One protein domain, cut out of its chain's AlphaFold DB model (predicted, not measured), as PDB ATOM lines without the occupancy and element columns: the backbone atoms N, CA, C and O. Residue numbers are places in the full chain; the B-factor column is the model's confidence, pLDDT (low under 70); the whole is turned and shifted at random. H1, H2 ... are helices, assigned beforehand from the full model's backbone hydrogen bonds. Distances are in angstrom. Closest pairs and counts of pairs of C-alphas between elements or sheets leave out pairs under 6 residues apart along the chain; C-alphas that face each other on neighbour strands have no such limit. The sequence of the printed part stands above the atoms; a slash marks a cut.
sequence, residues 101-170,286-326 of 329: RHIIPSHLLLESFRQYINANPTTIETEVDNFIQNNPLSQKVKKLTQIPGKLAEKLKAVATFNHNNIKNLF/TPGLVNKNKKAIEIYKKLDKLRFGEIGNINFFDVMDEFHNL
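Overview. This is residues 101 to 170 and 286 to 326 of the 329 residues of an uncharacterized protein of Moorea sp. SIO3G5 (UniProt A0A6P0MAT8). Six helices make an elongated body in two parts joined through H1: H2, H3 and H4 gather toward one end, and the hairpin of H5 and H6 lies toward the other. H1 packs on the last part of H4 and on the last part of H5, while H3 lies far out at its end of the body. The printed part has 111 residues with six named helices, H1 to H6 in order along the chain, no named strand, and the class all helix. It is compact, with a radius of gyration of the C-alphas of 14.4 A, and spans 49 by 29 by 19 A.

Arrangement. H1, residues 106 to 119, touches H4, residues 151 to 164, at a shallow tilt of 27 degrees, opposite ways; the closest C-alphas are those of Ser 106 and His 163, 5.1 A apart, and H4 touches H1 with residues 159 to 164 alone. H5, residues 294 to 307, touches H1 with residues 303 to 307 alone, at a steep tilt of 49 degrees, the same way; the closest C-alphas are those of Ser 112 and Arg 307, 4.2 A apart. H5 and H6, residues 316 to 324, form a helical hairpin at a shallow tilt of 28 degrees; their closest C-alphas, of Ile 299 and Val 319, are 6.3 A apart. H1 and H6 only just touch, with 3 pairs of C-alphas within 8 A, the closest being those of Phe 113 and Phe 316 at 6.4 A. H2, residues 124 to 134, touches H4 at a steep tilt of 50 degrees, the same way, with the C-alphas of Glu 125 and Leu 151 closest at 6.3 A. H3, residues 139 to 145, forms helical hairpins with H2 and with H4: it only just touches H2, with 3 pairs of C-alphas within 8 A, the closest being those of Ile 132 and Lys 142 at 6.6 A, and the C-alphas of Thr 145 and Lys 154 are its closest to H4, at 5.2 A. H2 and H6 are close but not clearly touching, and H3 is apart from H1, H5 and H6. In H1 to H6 every backbone O i to N i+4 pair is within hydrogen-bond range.

Along the chain. H1 begins at C-alpha 106, at (131.631, 118.987, -12.908), and is 20.2 A long. H4 and H5 are 19.9 A each; H4 begins at C-alpha 151, at (138.625, 137.402, -20.241). H2 is 15.4 A, H6 12.4 A and H3 9.9 A. H6 ends at C-alpha 324, at (142.679, 114.851, -18.330).

Size, cuts and confidence. The two C-alphas farthest apart are those of Pro 148 and Pro 287, 49.2 A. Residues 171 to 285 are not printed, and C-alphas 170 and 286 across the cut are 14.0 A apart. Of the links that are printed whole, H5 to H6 is short and the others are tight. Mean pLDDT of the printed part is 76.9; residues 101 to 108, 163 to 170 and 286 to 290 are among those under 70.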
ATOM      1  N   ARG A 101     127.805 108.742 -10.922       51.69
ATOM      2  CA  ARG A 101     127.950 109.365 -12.246       51.69
ATOM      3  C   ARG A 101     129.390 109.629 -12.682       51.69
ATOM      4  O   ARG A 101     129.687 109.292 -13.818       51.69
ATOM      5  N   HIS A 102     130.302 110.123 -11.839       53.31
ATOM      6  CA  HIS A 102     131.635 110.549 -12.309       53.31
ATOM      7  C   HIS A 102     132.753 110.305 -11.291       53.31
ATOM      8  O   HIS A 102     132.499 110.308 -10.091       53.31
ATOM      9  N   ILE A 103     133.983 110.121 -11.787       59.50
ATOM     10  CA  ILE A 103     135.207 110.052 -10.967       59.50
ATOM     11  C   ILE A 103     135.418 111.390 -10.248       59.50
ATOM     12  O   ILE A 103     135.741 111.422  -9.065       59.50
ATOM     13  N   ILE A 104     135.214 112.494 -10.973       65.50
ATOM     14  CA  ILE A 104     135.272 113.858 -10.450       65.50
ATOM     15  C   ILE A 104     134.096 114.638 -11.030       65.50
ATOM     16  O   ILE A 104     133.890 114.624 -12.248       65.50
ATOM     17  N   PRO A 105     133.305 115.304 -10.188       63.75
ATOM     18  CA  PRO A 105     132.095 115.950 -10.643       63.75
ATOM     19  C   PRO A 105     132.332 117.335 -11.232       63.75
ATOM     20  O   PRO A 105     133.166 118.108 -10.762       63.75
ATOM     21  N   SER A 106     131.522 117.686 -12.236       63.97
ATOM     22  CA  SER A 106     131.631 118.987 -12.908       63.97
ATOM     23  C   SER A 106     131.472 120.165 -11.946       63.97
ATOM     24  O   SER A 106     132.159 121.167 -12.099       63.97
ATOM     25  N   HIS A 107     130.617 120.049 -10.927       62.34
ATOM     26  CA  HIS A 107     130.378 121.134  -9.979       62.34
ATOM     27  C   HIS A 107     131.628 121.447  -9.135       62.34
ATOM     28  O   HIS A 107     131.953 122.615  -8.938       62.34
ATOM     29  N   LEU A 108     132.369 120.418  -8.705       68.94
ATOM     30  CA  LEU A 108     133.616 120.584  -7.965       68.94
ATOM     31  C   LEU A 108     134.679 121.246  -8.844       68.94
ATOM     32  O   LEU A 108     135.328 122.185  -8.396       68.94
ATOM     33  N   LEU A 109     134.810 120.821 -10.105       75.44
ATOM     34  CA  LEU A 109     135.729 121.441 -11.069       75.44
ATOM     35  C   LEU A 109     135.424 122.936 -11.260       75.44
ATOM     36  O   LEU A 109     136.334 123.756 -11.305       75.44
ATOM     37  N   LEU A 110     134.144 123.301 -11.347       73.62
ATOM     38  CA  LEU A 110     133.710 124.678 -11.591       73.62
ATOM     39  C   LEU A 110     133.875 125.584 -10.369       73.62
ATOM     40  O   LEU A 110     134.325 126.717 -10.522       73.62
ATOM     41  N   GLU A 111     133.535 125.102  -9.173       68.25
ATOM     42  CA  GLU A 111     133.734 125.865  -7.936       68.25
ATOM     43  C   GLU A 111     135.219 126.020  -7.603       68.25
ATOM     44  O   GLU A 111     135.652 127.108  -7.239       68.25
ATOM     45  N   SER A 112     136.020 124.970  -7.804       80.06
ATOM     46  CA  SER A 112     137.480 125.044  -7.641       80.06
ATOM     47  C   SER A 112     138.089 126.061  -8.597       80.06
ATOM     48  O   SER A 112     138.904 126.883  -8.188       80.06
ATOM     49  N   PHE A 113     137.644 126.051  -9.860       87.00
ATOM     50  CA  PHE A 113     138.064 127.039 -10.847       87.00
ATOM     51  C   PHE A 113     137.678 128.456 -10.416       87.00
ATOM     52  O   PHE A 113     138.521 129.346 -10.443       87.00
ATOM     53  N   ARG A 114     136.434 128.663  -9.956       82.88
ATOM     54  CA  ARG A 114     135.952 129.963  -9.459       82.88
ATOM     55  C   ARG A 114     136.808 130.502  -8.315       82.88
ATOM     56  O   ARG A 114     137.153 131.677  -8.301       82.88
ATOM     57  N   GLN A 115     137.128 129.663  -7.341       82.69
ATOM     58  CA  GLN A 115     137.939 130.105  -6.211       82.69
ATOM     59  C   GLN A 115     139.370 130.411  -6.637       82.69
ATOM     60  O   GLN A 115     139.929 131.430  -6.240       82.69
ATOM     61  N   TYR A 116     139.929 129.581  -7.516       90.25
ATOM     62  CA  TYR A 116     141.260 129.795  -8.058       90.25
ATOM     63  C   TYR A 116     141.372 131.116  -8.837       90.25
ATOM     64  O   TYR A 116     142.317 131.871  -8.607       90.25
ATOM     65  N   ILE A 117     140.400 131.445  -9.701       89.50
ATOM     66  CA  ILE A 117     140.417 132.711 -10.458       89.50
ATOM     67  C   ILE A 117     140.286 133.936  -9.548       89.50
ATOM     68  O   ILE A 117     140.921 134.953  -9.806       89.50
ATOM     69  N   ASN A 118     139.494 133.837  -8.475       82.75
ATOM     70  CA  ASN A 118     139.286 134.944  -7.539       82.75
ATOM     71  C   ASN A 118     140.514 135.201  -6.661       82.75
ATOM     72  O   ASN A 118     140.742 136.335  -6.253       82.75
ATOM     73  N   ALA A 119     141.320 134.176  -6.395       85.88
ATOM     74  CA  ALA A 119     142.554 134.329  -5.637       85.88
ATOM     75  C   ALA A 119     143.765 134.735  -6.485       85.88
ATOM     76  O   ALA A 119     144.737 135.244  -5.936       85.88
ATOM     77  N   ASN A 120     143.710 134.533  -7.805       86.19
ATOM     78  CA  ASN A 120     144.813 134.825  -8.725       86.19
ATOM     79  C   ASN A 120     144.411 135.813  -9.843       86.19
ATOM     80  O   ASN A 120     144.658 135.549 -11.023       86.19
ATOM     81  N   PRO A 121     143.799 136.972  -9.526       81.94
ATOM     82  CA  PRO A 121     143.204 137.852 -10.535       81.94
ATOM     83  C   PRO A 121     144.225 138.463 -11.510       81.94
ATOM     84  O   PRO A 121     143.859 138.843 -12.617       81.94
ATOM     85  N   THR A 122     145.504 138.554 -11.131       81.69
ATOM     86  CA  THR A 122     146.558 139.171 -11.955       81.69
ATOM     87  C   THR A 122     147.201 138.214 -12.957       81.69
ATOM     88  O   THR A 122     147.709 138.672 -13.976       81.69
ATOM     89  N   THR A 123     147.204 136.904 -12.690       84.12
ATOM     90  CA  THR A 123     147.820 135.892 -13.574       84.12
ATOM     91  C   THR A 123     146.790 135.143 -14.414       84.12
ATOM     92  O   THR A 123     147.150 134.492 -15.398       84.12
ATOM     93  N   ILE A 124     145.501 135.271 -14.075       87.88
ATOM     94  CA  ILE A 124     144.453 134.424 -14.641       87.88
ATOM     95  C   ILE A 124     144.329 134.526 -16.162       87.88
ATOM     96  O   ILE A 124     144.074 133.520 -16.818       87.88
ATOM     97  N   GLU A 125     144.517 135.709 -16.752       86.50
ATOM     98  CA  GLU A 125     144.382 135.859 -18.203       86.50
ATOM     99  C   GLU A 125     145.450 135.057 -18.958       86.50
ATOM    100  O   GLU A 125     145.116 134.329 -19.894       86.50
ATOM    101  N   THR A 126     146.705 135.111 -18.504       87.81
ATOM    102  CA  THR A 126     147.815 134.351 -19.094       87.81
ATOM    103  C   THR A 126     147.621 132.846 -18.931       87.81
ATOM    104  O   THR A 126     147.815 132.086 -19.878       87.81
ATOM    105  N   GLU A 127     147.208 132.398 -17.748       88.50
ATOM    106  CA  GLU A 127     147.011 130.973 -17.473       88.50
ATOM    107  C   GLU A 127     145.845 130.387 -18.282       88.50
ATOM    108  O   GLU A 127     145.960 129.304 -18.860       88.50
ATOM    109  N   VAL A 128     144.746 131.135 -18.407       88.44
ATOM    110  CA  VAL A 128     143.606 130.758 -19.249       88.44
ATOM    111  C   VAL A 128     143.997 130.714 -20.727       88.44
ATOM    112  O   VAL A 128     143.578 129.798 -21.439       88.44
ATOM    113  N   ASP A 129     144.803 131.665 -21.202       86.50
ATOM    114  CA  ASP A 129     145.294 131.663 -22.582       86.50
ATOM    115  C   ASP A 129     146.148 130.426 -22.871       86.50
ATOM    116  O   ASP A 129     145.913 129.742 -23.874       86.50
ATOM    117  N   ASN A 130     147.066 130.081 -21.965       87.50
ATOM    118  CA  ASN A 130     147.876 128.867 -22.064       87.50
ATOM    119  C   ASN A 130     146.994 127.611 -22.097       87.50
ATOM    120  O   ASN A 130     147.146 126.760 -22.979       87.50
ATOM    121  N   PHE A 131     146.012 127.520 -21.197       87.56
ATOM    122  CA  PHE A 131     145.078 126.398 -21.161       87.56
ATOM    123  C   PHE A 131     144.310 126.245 -22.482       87.56
ATOM    124  O   PHE A 131     144.214 125.142 -23.027       87.56
ATOM    125  N   ILE A 132     143.783 127.346 -23.030       86.31
ATOM    126  CA  ILE A 132     143.014 127.343 -24.282       86.31
ATOM    127  C   ILE A 132     143.878 126.917 -25.475       86.31
ATOM    128  O   ILE A 132     143.395 126.210 -26.370       86.31
ATOM    129  N   GLN A 133     145.142 127.340 -25.511       83.62
ATOM    130  CA  GLN A 133     146.074 126.972 -26.574       83.62
ATOM    131  C   GLN A 133     146.379 125.470 -26.546       83.62
ATOM    132  O   GLN A 133     146.282 124.826 -27.597       83.62
ATOM    133  N   ASN A 134     146.617 124.915 -25.357       83.12
ATOM    134  CA  ASN A 134     147.091 123.542 -25.166       83.12
ATOM    135  C   ASN A 134     145.982 122.473 -25.157       83.12
ATOM    136  O   ASN A 134     146.267 121.302 -25.388       83.12
ATOM    137  N   ASN A 135     144.712 122.846 -24.967       79.44
ATOM    138  CA  ASN A 135     143.596 121.891 -24.901       79.44
ATOM    139  C   ASN A 135     142.821 121.739 -26.231       79.44
ATOM    140  O   ASN A 135     142.824 122.651 -27.073       79.44
ATOM    141  N   PRO A 136     142.105 120.612 -26.452       74.12
ATOM    142  CA  PRO A 136     141.351 120.323 -27.680       74.12
ATOM    143  C   PRO A 136     140.013 121.088 -27.758       74.12
ATOM    144  O   PRO A 136     138.945 120.526 -27.992       74.12
ATOM    145  N   LEU A 137     140.051 122.408 -27.569       75.31
ATOM    146  CA  LEU A 137     138.919 123.294 -27.831       75.31
ATOM    147  C   LEU A 137     138.700 123.472 -29.337       75.31
ATOM    148  O   LEU A 137     139.652 123.516 -30.119       75.31
ATOM    149  N   SER A 138     137.440 123.645 -29.752       70.75
ATOM    150  CA  SER A 138     137.131 123.918 -31.161       70.75
ATOM    151  C   SER A 138     137.877 125.165 -31.659       70.75
ATOM    152  O   SER A 138     137.965 126.173 -30.955       70.75
ATOM    153  N   GLN A 139     138.353 125.138 -32.906       71.94
ATOM    154  CA  GLN A 139     139.073 126.263 -33.525       71.94
ATOM    155  C   GLN A 139     138.269 127.572 -33.496       71.94
ATOM    156  O   GLN A 139     138.828 128.657 -33.366       71.94
ATOM    157  N   LYS A 140     136.936 127.475 -33.571       66.38
ATOM    158  CA  LYS A 140     136.031 128.621 -33.439       66.38
ATOM    159  C   LYS A 140     136.097 129.247 -32.044       66.38
ATOM    160  O   LYS A 140     136.110 130.468 -31.943       66.38
ATOM    161  N   VAL A 141     136.155 128.428 -30.993       71.38
ATOM    162  CA  VAL A 141     136.323 128.900 -29.610       71.38
ATOM    163  C   VAL A 141     137.702 129.534 -29.444       71.38
ATOM    164  O   VAL A 141     137.753 130.679 -29.016       71.38
ATOM    165  N   LYS A 142     138.780 128.875 -29.903       77.94
ATOM    166  CA  LYS A 142     140.152 129.420 -29.825       77.94
ATOM    167  C   LYS A 142     140.278 130.802 -30.482       77.94
ATOM    168  O   LYS A 142     140.846 131.713 -29.893       77.94
ATOM    169  N   LYS A 143     139.694 130.989 -31.671       74.50
ATOM    170  CA  LYS A 143     139.703 132.283 -32.381       74.50
ATOM    171  C   LYS A 143     138.914 133.377 -31.656       74.50
ATOM    172  O   LYS A 143     139.335 134.526 -31.663       74.50
ATOM    173  N   LEU A 144     137.775 133.039 -31.046       68.50
ATOM    174  CA  LEU A 144     136.963 134.003 -30.290       68.50
ATOM    175  C   LEU A 144     137.679 134.473 -29.020       68.50
ATOM    176  O   LEU A 144     137.577 135.642 -28.658       68.50
ATOM    177  N   THR A 145     138.424 133.574 -28.382       70.06
ATOM    178  CA  THR A 145     139.138 133.828 -27.131       70.06
ATOM    179  C   THR A 145     140.495 134.507 -27.322       70.06
ATOM    180  O   THR A 145     141.016 135.048 -26.362       70.06
ATOM    181  N   GLN A 146     141.062 134.541 -28.532       70.88
ATOM    182  CA  GLN A 146     142.349 135.199 -28.832       70.88
ATOM    183  C   GLN A 146     142.281 136.736 -28.907       70.88
ATOM    184  O   GLN A 146     143.303 137.390 -29.095       70.88
ATOM    185  N   ILE A 147     141.091 137.328 -28.789       70.81
ATOM    186  CA  ILE A 147     140.913 138.781 -28.841       70.81
ATOM    187  C   ILE A 147     141.237 139.370 -27.451       70.81
ATOM    188  O   ILE A 147     140.621 138.938 -26.472       70.81
ATOM    189  N   PRO A 148     142.154 140.353 -27.339       68.62
ATOM    190  CA  PRO A 148     142.463 141.014 -26.068       68.62
ATOM    191  C   PRO A 148     141.224 141.626 -25.397       68.62
ATOM    192  O   PRO A 148     140.321 142.111 -26.080       68.62
ATOM    193  N   GLY A 149     141.173 141.613 -24.059       70.00
ATOM    194  CA  GLY A 149     140.065 142.200 -23.287       70.00
ATOM    195  C   GLY A 149     138.802 141.332 -23.208       70.00
ATOM    196  O   GLY A 149     137.746 141.803 -22.791       70.00
ATOM    197  N   LYS A 150     138.891 140.054 -23.599       83.06
ATOM    198  CA  LYS A 150     137.770 139.100 -23.596       83.06
ATOM    199  C   LYS A 150     137.845 138.036 -22.497       83.06
ATOM    200  O   LYS A 150     137.321 136.935 -22.678       83.06
ATOM    201  N   LEU A 151     138.449 138.348 -21.351       84.00
ATOM    202  CA  LEU A 151     138.625 137.402 -20.241       84.00
ATOM    203  C   LEU A 151     137.326 136.663 -19.863       84.00
ATOM    204  O   LEU A 151     137.339 135.444 -19.736       84.00
ATOM    205  N   ALA A 152     136.181 137.349 -19.818       80.94
ATOM    206  CA  ALA A 152     134.881 136.717 -19.559       80.94
ATOM    207  C   ALA A 152     134.520 135.598 -20.564       80.94
ATOM    208  O   ALA A 152     134.009 134.542 -20.181       80.94
ATOM    209  N   GLU A 153     134.785 135.802 -21.861       81.38
ATOM    210  CA  GLU A 153     134.553 134.778 -22.890       81.38
ATOM    211  C   GLU A 153     135.551 133.620 -22.755       81.38
ATOM    212  O   GLU A 153     135.161 132.460 -22.916       81.38
ATOM    213  N   LYS A 154     136.809 133.924 -22.405       86.06
ATOM    214  CA  LYS A 154     137.856 132.926 -22.144       86.06
ATOM    215  C   LYS A 154     137.487 132.032 -20.951       86.06
ATOM    216  O   LYS A 154     137.428 130.811 -21.091       86.06
ATOM    217  N   LEU A 155     137.118 132.629 -19.817       86.38
ATOM    218  CA  LEU A 155     136.660 131.923 -18.614       86.38
ATOM    219  C   LEU A 155     135.437 131.048 -18.907       86.38
ATOM    220  O   LEU A 155     135.376 129.893 -18.490       86.38
ATOM    221  N   LYS A 156     134.482 131.553 -19.696       81.19
ATOM    222  CA  LYS A 156     133.316 130.775 -20.132       81.19
ATOM    223  C   LYS A 156     133.705 129.570 -20.993       81.19
ATOM    224  O   LYS A 156     133.079 128.513 -20.867       81.19
ATOM    225  N   ALA A 157     134.705 129.703 -21.862       82.31
ATOM    226  CA  ALA A 157     135.198 128.594 -22.671       82.31
ATOM    227  C   ALA A 157     135.814 127.491 -21.797       82.31
ATOM    228  O   ALA A 157     135.453 126.326 -21.963       82.31
ATOM    229  N   VAL A 158     136.649 127.863 -20.820       83.94
ATOM    230  CA  VAL A 158     137.238 126.925 -19.845       83.94
ATOM    231  C   VAL A 158     136.155 126.254 -19.000       83.94
ATOM    232  O   VAL A 158     136.114 125.033 -18.899       83.94
ATOM    233  N   ALA A 159     135.196 127.025 -18.485       73.75
ATOM    234  CA  ALA A 159     134.056 126.500 -17.736       73.75
ATOM    235  C   ALA A 159     133.255 125.468 -18.540       73.75
ATOM    236  O   ALA A 159     132.884 124.408 -18.040       73.75
ATOM    237  N   THR A 160     133.002 125.773 -19.815       70.88
ATOM    238  CA  THR A 160     132.282 124.876 -20.723       70.88
ATOM    239  C   THR A 160     133.083 123.604 -20.988       70.88
ATOM    240  O   THR A 160     132.517 122.515 -21.017       70.88
ATOM    241  N   PHE A 161     134.399 123.724 -21.158       76.50
ATOM    242  CA  PHE A 161     135.289 122.581 -21.334       76.50
ATOM    243  C   PHE A 161     135.305 121.673 -20.104       76.50
ATOM    244  O   PHE A 161     135.109 120.468 -20.250       76.50
ATOM    245  N   ASN A 162     135.443 122.240 -18.905       72.81
ATOM    246  CA  ASN A 162     135.422 121.495 -17.643       72.81
ATOM    247  C   ASN A 162     134.073 120.800 -17.424       72.81
ATOM    248  O   ASN A 162     134.021 119.660 -16.976       72.81
ATOM    249  N   HIS A 163     132.974 121.466 -17.787       66.00
ATOM    250  CA  HIS A 163     131.640 120.881 -17.697       66.00
ATOM    251  C   HIS A 163     131.442 119.688 -18.644       66.00
ATOM    252  O   HIS A 163     130.745 118.740 -18.288       66.00
ATOM    253  N   ASN A 164     132.041 119.730 -19.836       61.00
ATOM    254  CA  ASN A 164     131.851 118.703 -20.860       61.00
ATOM    255  C   ASN A 164     132.835 117.527 -20.738       61.00
ATOM    256  O   ASN A 164     132.516 116.429 -21.189       61.00
ATOM    257  N   ASN A 165     134.012 117.728 -20.142       62.62
ATOM    258  CA  ASN A 165     135.030 116.687 -19.974       62.62
ATOM    259  C   ASN A 165     134.852 115.922 -18.658       62.62
ATOM    260  O   ASN A 165     135.698 115.970 -17.773       62.62
ATOM    261  N   ILE A 166     133.745 115.200 -18.525       63.69
ATOM    262  CA  ILE A 166     133.475 114.352 -17.357       63.69
ATOM    263  C   ILE A 166     134.012 112.931 -17.587       63.69
ATOM    264  O   ILE A 166     133.713 112.307 -18.605       63.69
ATOM    265  N   LYS A 167     134.801 112.402 -16.642       61.31
ATOM    266  CA  LYS A 167     135.278 111.006 -16.664       61.31
ATOM    267  C   LYS A 167     134.377 110.109 -15.815       61.31
ATOM    268  O   LYS A 167     134.019 110.463 -14.689       61.31
ATOM    269  N   ASN A 168     134.013 108.945 -16.355       56.03
ATOM    270  CA  ASN A 168     133.113 107.984 -15.712       56.03
ATOM    271  C   ASN A 168     133.889 106.923 -14.929       56.03
ATOM    272  O   ASN A 168     134.951 106.488 -15.353       56.03
ATOM    273  N   LEU A 169     133.320 106.491 -13.801       54.53
ATOM    274  CA  LEU A 169     133.911 105.481 -12.916       54.53
ATOM    275  C   LEU A 169     133.871 104.058 -13.479       54.53
ATOM    276  O   LEU A 169     134.707 103.242 -13.109       54.53
ATOM    277  N   PHE A 170     132.899 103.768 -14.348       52.81
ATOM    278  CA  PHE A 170     132.624 102.425 -14.866       52.81
ATOM    279  C   PHE A 170     132.335 102.480 -16.371       52.81
ATOM    280  O   PHE A 170     131.177 102.340 -16.769       52.81
ATOM    281  N   THR A 286     134.717 104.249  -0.348       54.28
ATOM    282  CA  THR A 286     134.150 103.046  -0.967       54.28
ATOM    283  C   THR A 286     135.183 101.903  -1.002       54.28
ATOM    284  O   THR A 286     136.221 102.030  -1.667       54.28
ATOM    285  N   PRO A 287     134.919 100.759  -0.334       56.25
ATOM    286  CA  PRO A 287     135.830  99.614  -0.317       56.25
ATOM    287  C   PRO A 287     136.170  99.104  -1.725       56.25
ATOM    288  O   PRO A 287     135.318  99.053  -2.607       56.25
ATOM    289  N   GLY A 288     137.433  98.732  -1.953       64.75
ATOM    290  CA  GLY A 288     137.908  98.202  -3.241       64.75
ATOM    291  C   GLY A 288     138.114  99.243  -4.354       64.75
ATOM    292  O   GLY A 288     138.755  98.929  -5.359       64.75
ATOM    293  N   LEU A 289     137.644 100.483  -4.173       63.09
ATOM    294  CA  LEU A 289     137.839 101.576  -5.131       63.09
ATOM    295  C   LEU A 289     138.997 102.502  -4.765       63.09
ATOM    296  O   LEU A 289     139.585 103.085  -5.673       63.09
ATOM    297  N   VAL A 290     139.380 102.572  -3.488       68.31
ATOM    298  CA  VAL A 290     140.472 103.435  -3.004       68.31
ATOM    299  C   VAL A 290     141.778 103.183  -3.762       68.31
ATOM    300  O   VAL A 290     142.368 104.106  -4.318       68.31
ATOM    301  N   ASN A 291     142.199 101.920  -3.854       72.50
ATOM    302  CA  ASN A 291     143.467 101.565  -4.497       72.50
ATOM    303  C   ASN A 291     143.422 101.764  -6.018       72.50
ATOM    304  O   ASN A 291     144.396 102.227  -6.603       72.50
ATOM    305  N   LYS A 292     142.278 101.471  -6.652       68.88
ATOM    306  CA  LYS A 292     142.087 101.624  -8.104       68.88
ATOM    307  C   LYS A 292     141.976 103.087  -8.536       68.88
ATOM    308  O   LYS A 292     142.327 103.421  -9.657       68.88
ATOM    309  N   ASN A 293     141.518 103.962  -7.642       71.81
ATOM    310  CA  ASN A 293     141.230 105.364  -7.938       71.81
ATOM    311  C   ASN A 293     142.124 106.330  -7.151       71.81
ATOM    312  O   ASN A 293     141.766 107.496  -6.993       71.81
ATOM    313  N   LYS A 294     143.295 105.887  -6.670       80.50
ATOM    314  CA  LYS A 294     144.193 106.706  -5.834       80.50
ATOM    315  C   LYS A 294     144.452 108.089  -6.440       80.50
ATOM    316  O   LYS A 294     144.290 109.098  -5.757       80.50
ATOM    317  N   LYS A 295     144.775 108.149  -7.737       83.69
ATOM    318  CA  LYS A 295     145.057 109.416  -8.421       83.69
ATOM    319  C   LYS A 295     143.822 110.313  -8.537       83.69
ATOM    320  O   LYS A 295     143.908 111.515  -8.319       83.69
ATOM    321  N   ALA A 296     142.662 109.728  -8.814       78.44
ATOM    322  CA  ALA A 296     141.400 110.456  -8.818       78.44
ATOM    323  C   ALA A 296     141.044 111.030  -7.438       78.44
ATOM    324  O   ALA A 296     140.588 112.165  -7.351       78.44
ATOM    325  N   ILE A 297     141.302 110.278  -6.363       77.38
ATOM    326  CA  ILE A 297     141.108 110.731  -4.978       77.38
ATOM    327  C   ILE A 297     142.047 111.897  -4.652       77.38
ATOM    328  O   ILE A 297     141.627 112.862  -4.019       77.38
ATOM    329  N   GLU A 298     143.308 111.837  -5.086       85.94
ATOM    330  CA  GLU A 298     144.253 112.950  -4.931       85.94
ATOM    331  C   GLU A 298     143.757 114.215  -5.638       85.94
ATOM    332  O   GLU A 298     143.730 115.283  -5.027       85.94
ATOM    333  N   ILE A 299     143.319 114.095  -6.895       86.31
ATOM    334  CA  ILE A 299     142.783 115.221  -7.672       86.31
ATOM    335  C   ILE A 299     141.518 115.770  -7.001       86.31
ATOM    336  O   ILE A 299     141.413 116.979  -6.816       86.31
ATOM    337  N   TYR A 300     140.602 114.905  -6.554       81.12
ATOM    338  CA  TYR A 300     139.412 115.317  -5.806       81.12
ATOM    339  C   TYR A 300     139.788 116.132  -4.564       81.12
ATOM    340  O   TYR A 300     139.257 117.217  -4.365       81.12
ATOM    341  N   LYS A 301     140.745 115.658  -3.755       82.38
ATOM    342  CA  LYS A 301     141.206 116.370  -2.551       82.38
ATOM    343  C   LYS A 301     141.852 117.718  -2.875       82.38
ATOM    344  O   LYS A 301     141.656 118.669  -2.125       82.38
ATOM    345  N   LYS A 302     142.618 117.820  -3.969       90.00
ATOM    346  CA  LYS A 302     143.192 119.100  -4.427       90.00
ATOM    347  C   LYS A 302     142.092 120.087  -4.822       90.00
ATOM    348  O   LYS A 302     142.128 121.237  -4.398       90.00
ATOM    349  N   LEU A 303     141.102 119.627  -5.585       82.12
ATOM    350  CA  LEU A 303     139.943 120.433  -5.970       82.12
ATOM    351  C   LEU A 303     139.107 120.845  -4.750       82.12
ATOM    352  O   LEU A 303     138.698 121.993  -4.640       82.12
ATOM    353  N   ASP A 304     138.900 119.948  -3.790       76.12
ATOM    354  CA  ASP A 304     138.132 120.254  -2.582       76.12
ATOM    355  C   ASP A 304     138.785 121.366  -1.749       76.12
ATOM    356  O   ASP A 304     138.117 122.313  -1.336       76.12
ATOM    357  N   LYS A 305     140.115 121.328  -1.609       82.12
ATOM    358  CA  LYS A 305     140.889 122.420  -1.003       82.12
ATOM    359  C   LYS A 305     140.734 123.735  -1.764       82.12
ATOM    360  O   LYS A 305     140.433 124.761  -1.155       82.12
ATOM    361  N   LEU A 306     140.857 123.704  -3.095       82.00
ATOM    362  CA  LEU A 306     140.633 124.883  -3.940       82.00
ATOM    363  C   LEU A 306     139.227 125.465  -3.738       82.00
ATOM    364  O   LEU A 306     139.089 126.671  -3.558       82.00
ATOM    365  N   ARG A 307     138.185 124.623  -3.699       76.25
ATOM    366  CA  ARG A 307     136.786 125.031  -3.471       76.25
ATOM    367  C   ARG A 307     136.587 125.799  -2.157       76.25
ATOM    368  O   ARG A 307     135.742 126.699  -2.105       76.25
ATOM    369  N   PHE A 308     137.338 125.464  -1.112       73.81
ATOM    370  CA  PHE A 308     137.276 126.144   0.186       73.81
ATOM    371  C   PHE A 308     138.297 127.278   0.346       73.81
ATOM    372  O   PHE A 308     138.399 127.856   1.424       73.81
ATOM    373  N   GLY A 309     139.013 127.648  -0.721       70.44
ATOM    374  CA  GLY A 309     139.991 128.736  -0.684       70.44
ATOM    375  C   GLY A 309     141.326 128.356  -0.034       70.44
ATOM    376  O   GLY A 309     142.171 129.223   0.173       70.44
ATOM    377  N   GLU A 310     141.569 127.070   0.235       83.19
ATOM    378  CA  GLU A 310     142.849 126.546   0.731       83.19
ATOM    379  C   GLU A 310     143.850 126.385  -0.424       83.19
ATOM    380  O   GLU A 310     144.314 125.290  -0.745       83.19
ATOM    381  N   ILE A 311     144.132 127.496  -1.104       73.81
ATOM    382  CA  ILE A 311     144.779 127.480  -2.420       73.81
ATOM    383  C   ILE A 311     146.252 127.103  -2.312       73.81
ATOM    384  O   ILE A 311     146.724 126.334  -3.143       73.81
ATOM    385  N   GLY A 312     146.951 127.527  -1.254       78.94
ATOM    386  CA  GLY A 312     148.335 127.125  -0.978       78.94
ATOM    387  C   GLY A 312     149.212 127.135  -2.238       78.94
ATOM    388  O   GLY A 312     149.273 128.137  -2.940       78.94
ATOM    389  N   ASN A 313     149.827 125.988  -2.548       83.62
ATOM    390  CA  ASN A 313     150.615 125.763  -3.771       83.62
ATOM    391  C   ASN A 313     149.839 124.980  -4.852       83.62
ATOM    392  O   ASN A 313     150.442 124.320  -5.696       83.62
ATOM    393  N   ILE A 314     148.508 124.947  -4.784       90.88
ATOM    394  CA  ILE A 314     147.667 124.179  -5.705       90.88
ATOM    395  C   ILE A 314     147.298 125.073  -6.892       90.88
ATOM    396  O   ILE A 314     146.497 125.996  -6.763       90.88
ATOM    397  N   ASN A 315     147.845 124.766  -8.070       92.00
ATOM    398  CA  ASN A 315     147.434 125.383  -9.327       92.00
ATOM    399  C   ASN A 315     146.259 124.603  -9.940       92.00
ATOM    400  O   ASN A 315     146.345 123.390 -10.131       92.00
ATOM    401  N   PHE A 316     145.148 125.280 -10.249       92.44
ATOM    402  CA  PHE A 316     143.971 124.622 -10.823       92.44
ATOM    403  C   PHE A 316     144.254 123.968 -12.185       92.44
ATOM    404  O   PHE A 316     143.771 122.867 -12.441       92.44
ATOM    405  N   PHE A 317     145.027 124.614 -13.056       91.44
ATOM    406  CA  PHE A 317     145.308 124.105 -14.397       91.44
ATOM    407  C   PHE A 317     146.213 122.868 -14.366       91.44
ATOM    408  O   PHE A 317     145.933 121.916 -15.090       91.44
ATOM    409  N   ASP A 318     147.175 122.802 -13.441       90.88
ATOM    410  CA  ASP A 318     147.968 121.583 -13.210       90.88
ATOM    411  C   ASP A 318     147.074 120.412 -12.764       90.88
ATOM    412  O   ASP A 318     147.210 119.276 -13.219       90.88
ATOM    413  N   VAL A 319     146.096 120.692 -11.893       90.25
ATOM    414  CA  VAL A 319     145.104 119.700 -11.445       90.25
ATOM    415  C   VAL A 319     144.221 119.230 -12.607       90.25
ATOM    416  O   VAL A 319     143.880 118.045 -12.677       90.25
ATOM    417  N   MET A 320     143.872 120.124 -13.536       87.44
ATOM    418  CA  MET A 320     143.135 119.769 -14.753       87.44
ATOM    419  C   MET A 320     143.961 118.892 -15.690       87.44
ATOM    420  O   MET A 320     143.433 117.908 -16.208       87.44
ATOM    421  N   ASP A 321     145.244 119.187 -15.871       86.69
ATOM    422  CA  ASP A 321     146.137 118.356 -16.679       86.69
ATOM    423  C   ASP A 321     146.272 116.949 -16.078       86.69
ATOM    424  O   ASP A 321     146.154 115.949 -16.793       86.69
ATOM    425  N   GLU A 322     146.411 116.832 -14.752       88.69
ATOM    426  CA  GLU A 322     146.370 115.537 -14.057       88.69
ATOM    427  C   GLU A 322     145.041 114.798 -14.302       88.69
ATOM    428  O   GLU A 322     145.031 113.593 -14.568       88.69
ATOM    429  N   PHE A 323     143.912 115.508 -14.249       84.06
ATOM    430  CA  PHE A 323     142.584 114.941 -14.481       84.06
ATOM    431  C   PHE A 323     142.392 114.443 -15.919       84.06
ATOM    432  O   PHE A 323     141.925 113.316 -16.131       84.06
ATOM    433  N   HIS A 324     142.784 115.231 -16.920       77.69
ATOM    434  CA  HIS A 324     142.679 114.851 -18.330       77.69
ATOM    435  C   HIS A 324     143.585 113.679 -18.690       77.69
ATOM    436  O   HIS A 324     143.185 112.847 -19.509       77.69
ATOM    437  N   ASN A 325     144.707 113.529 -17.993       80.56
ATOM    438  CA  ASN A 325     145.633 112.418 -18.177       80.56
ATOM    439  C   ASN A 325     145.342 111.197 -17.291       80.56
ATOM    440  O   ASN A 325     146.057 110.202 -17.392       80.56
ATOM    441  N   LEU A 326     144.288 111.214 -16.456       75.12
ATOM    442  CA  LEU A 326     143.835 109.990 -15.782       75.12
ATOM    443  C   LEU A 326     143.608 108.874 -16.819       75.12
ATOM    444  O   LEU A 326     142.933 109.136 -17.825       75.12
TER     445      LEU A 326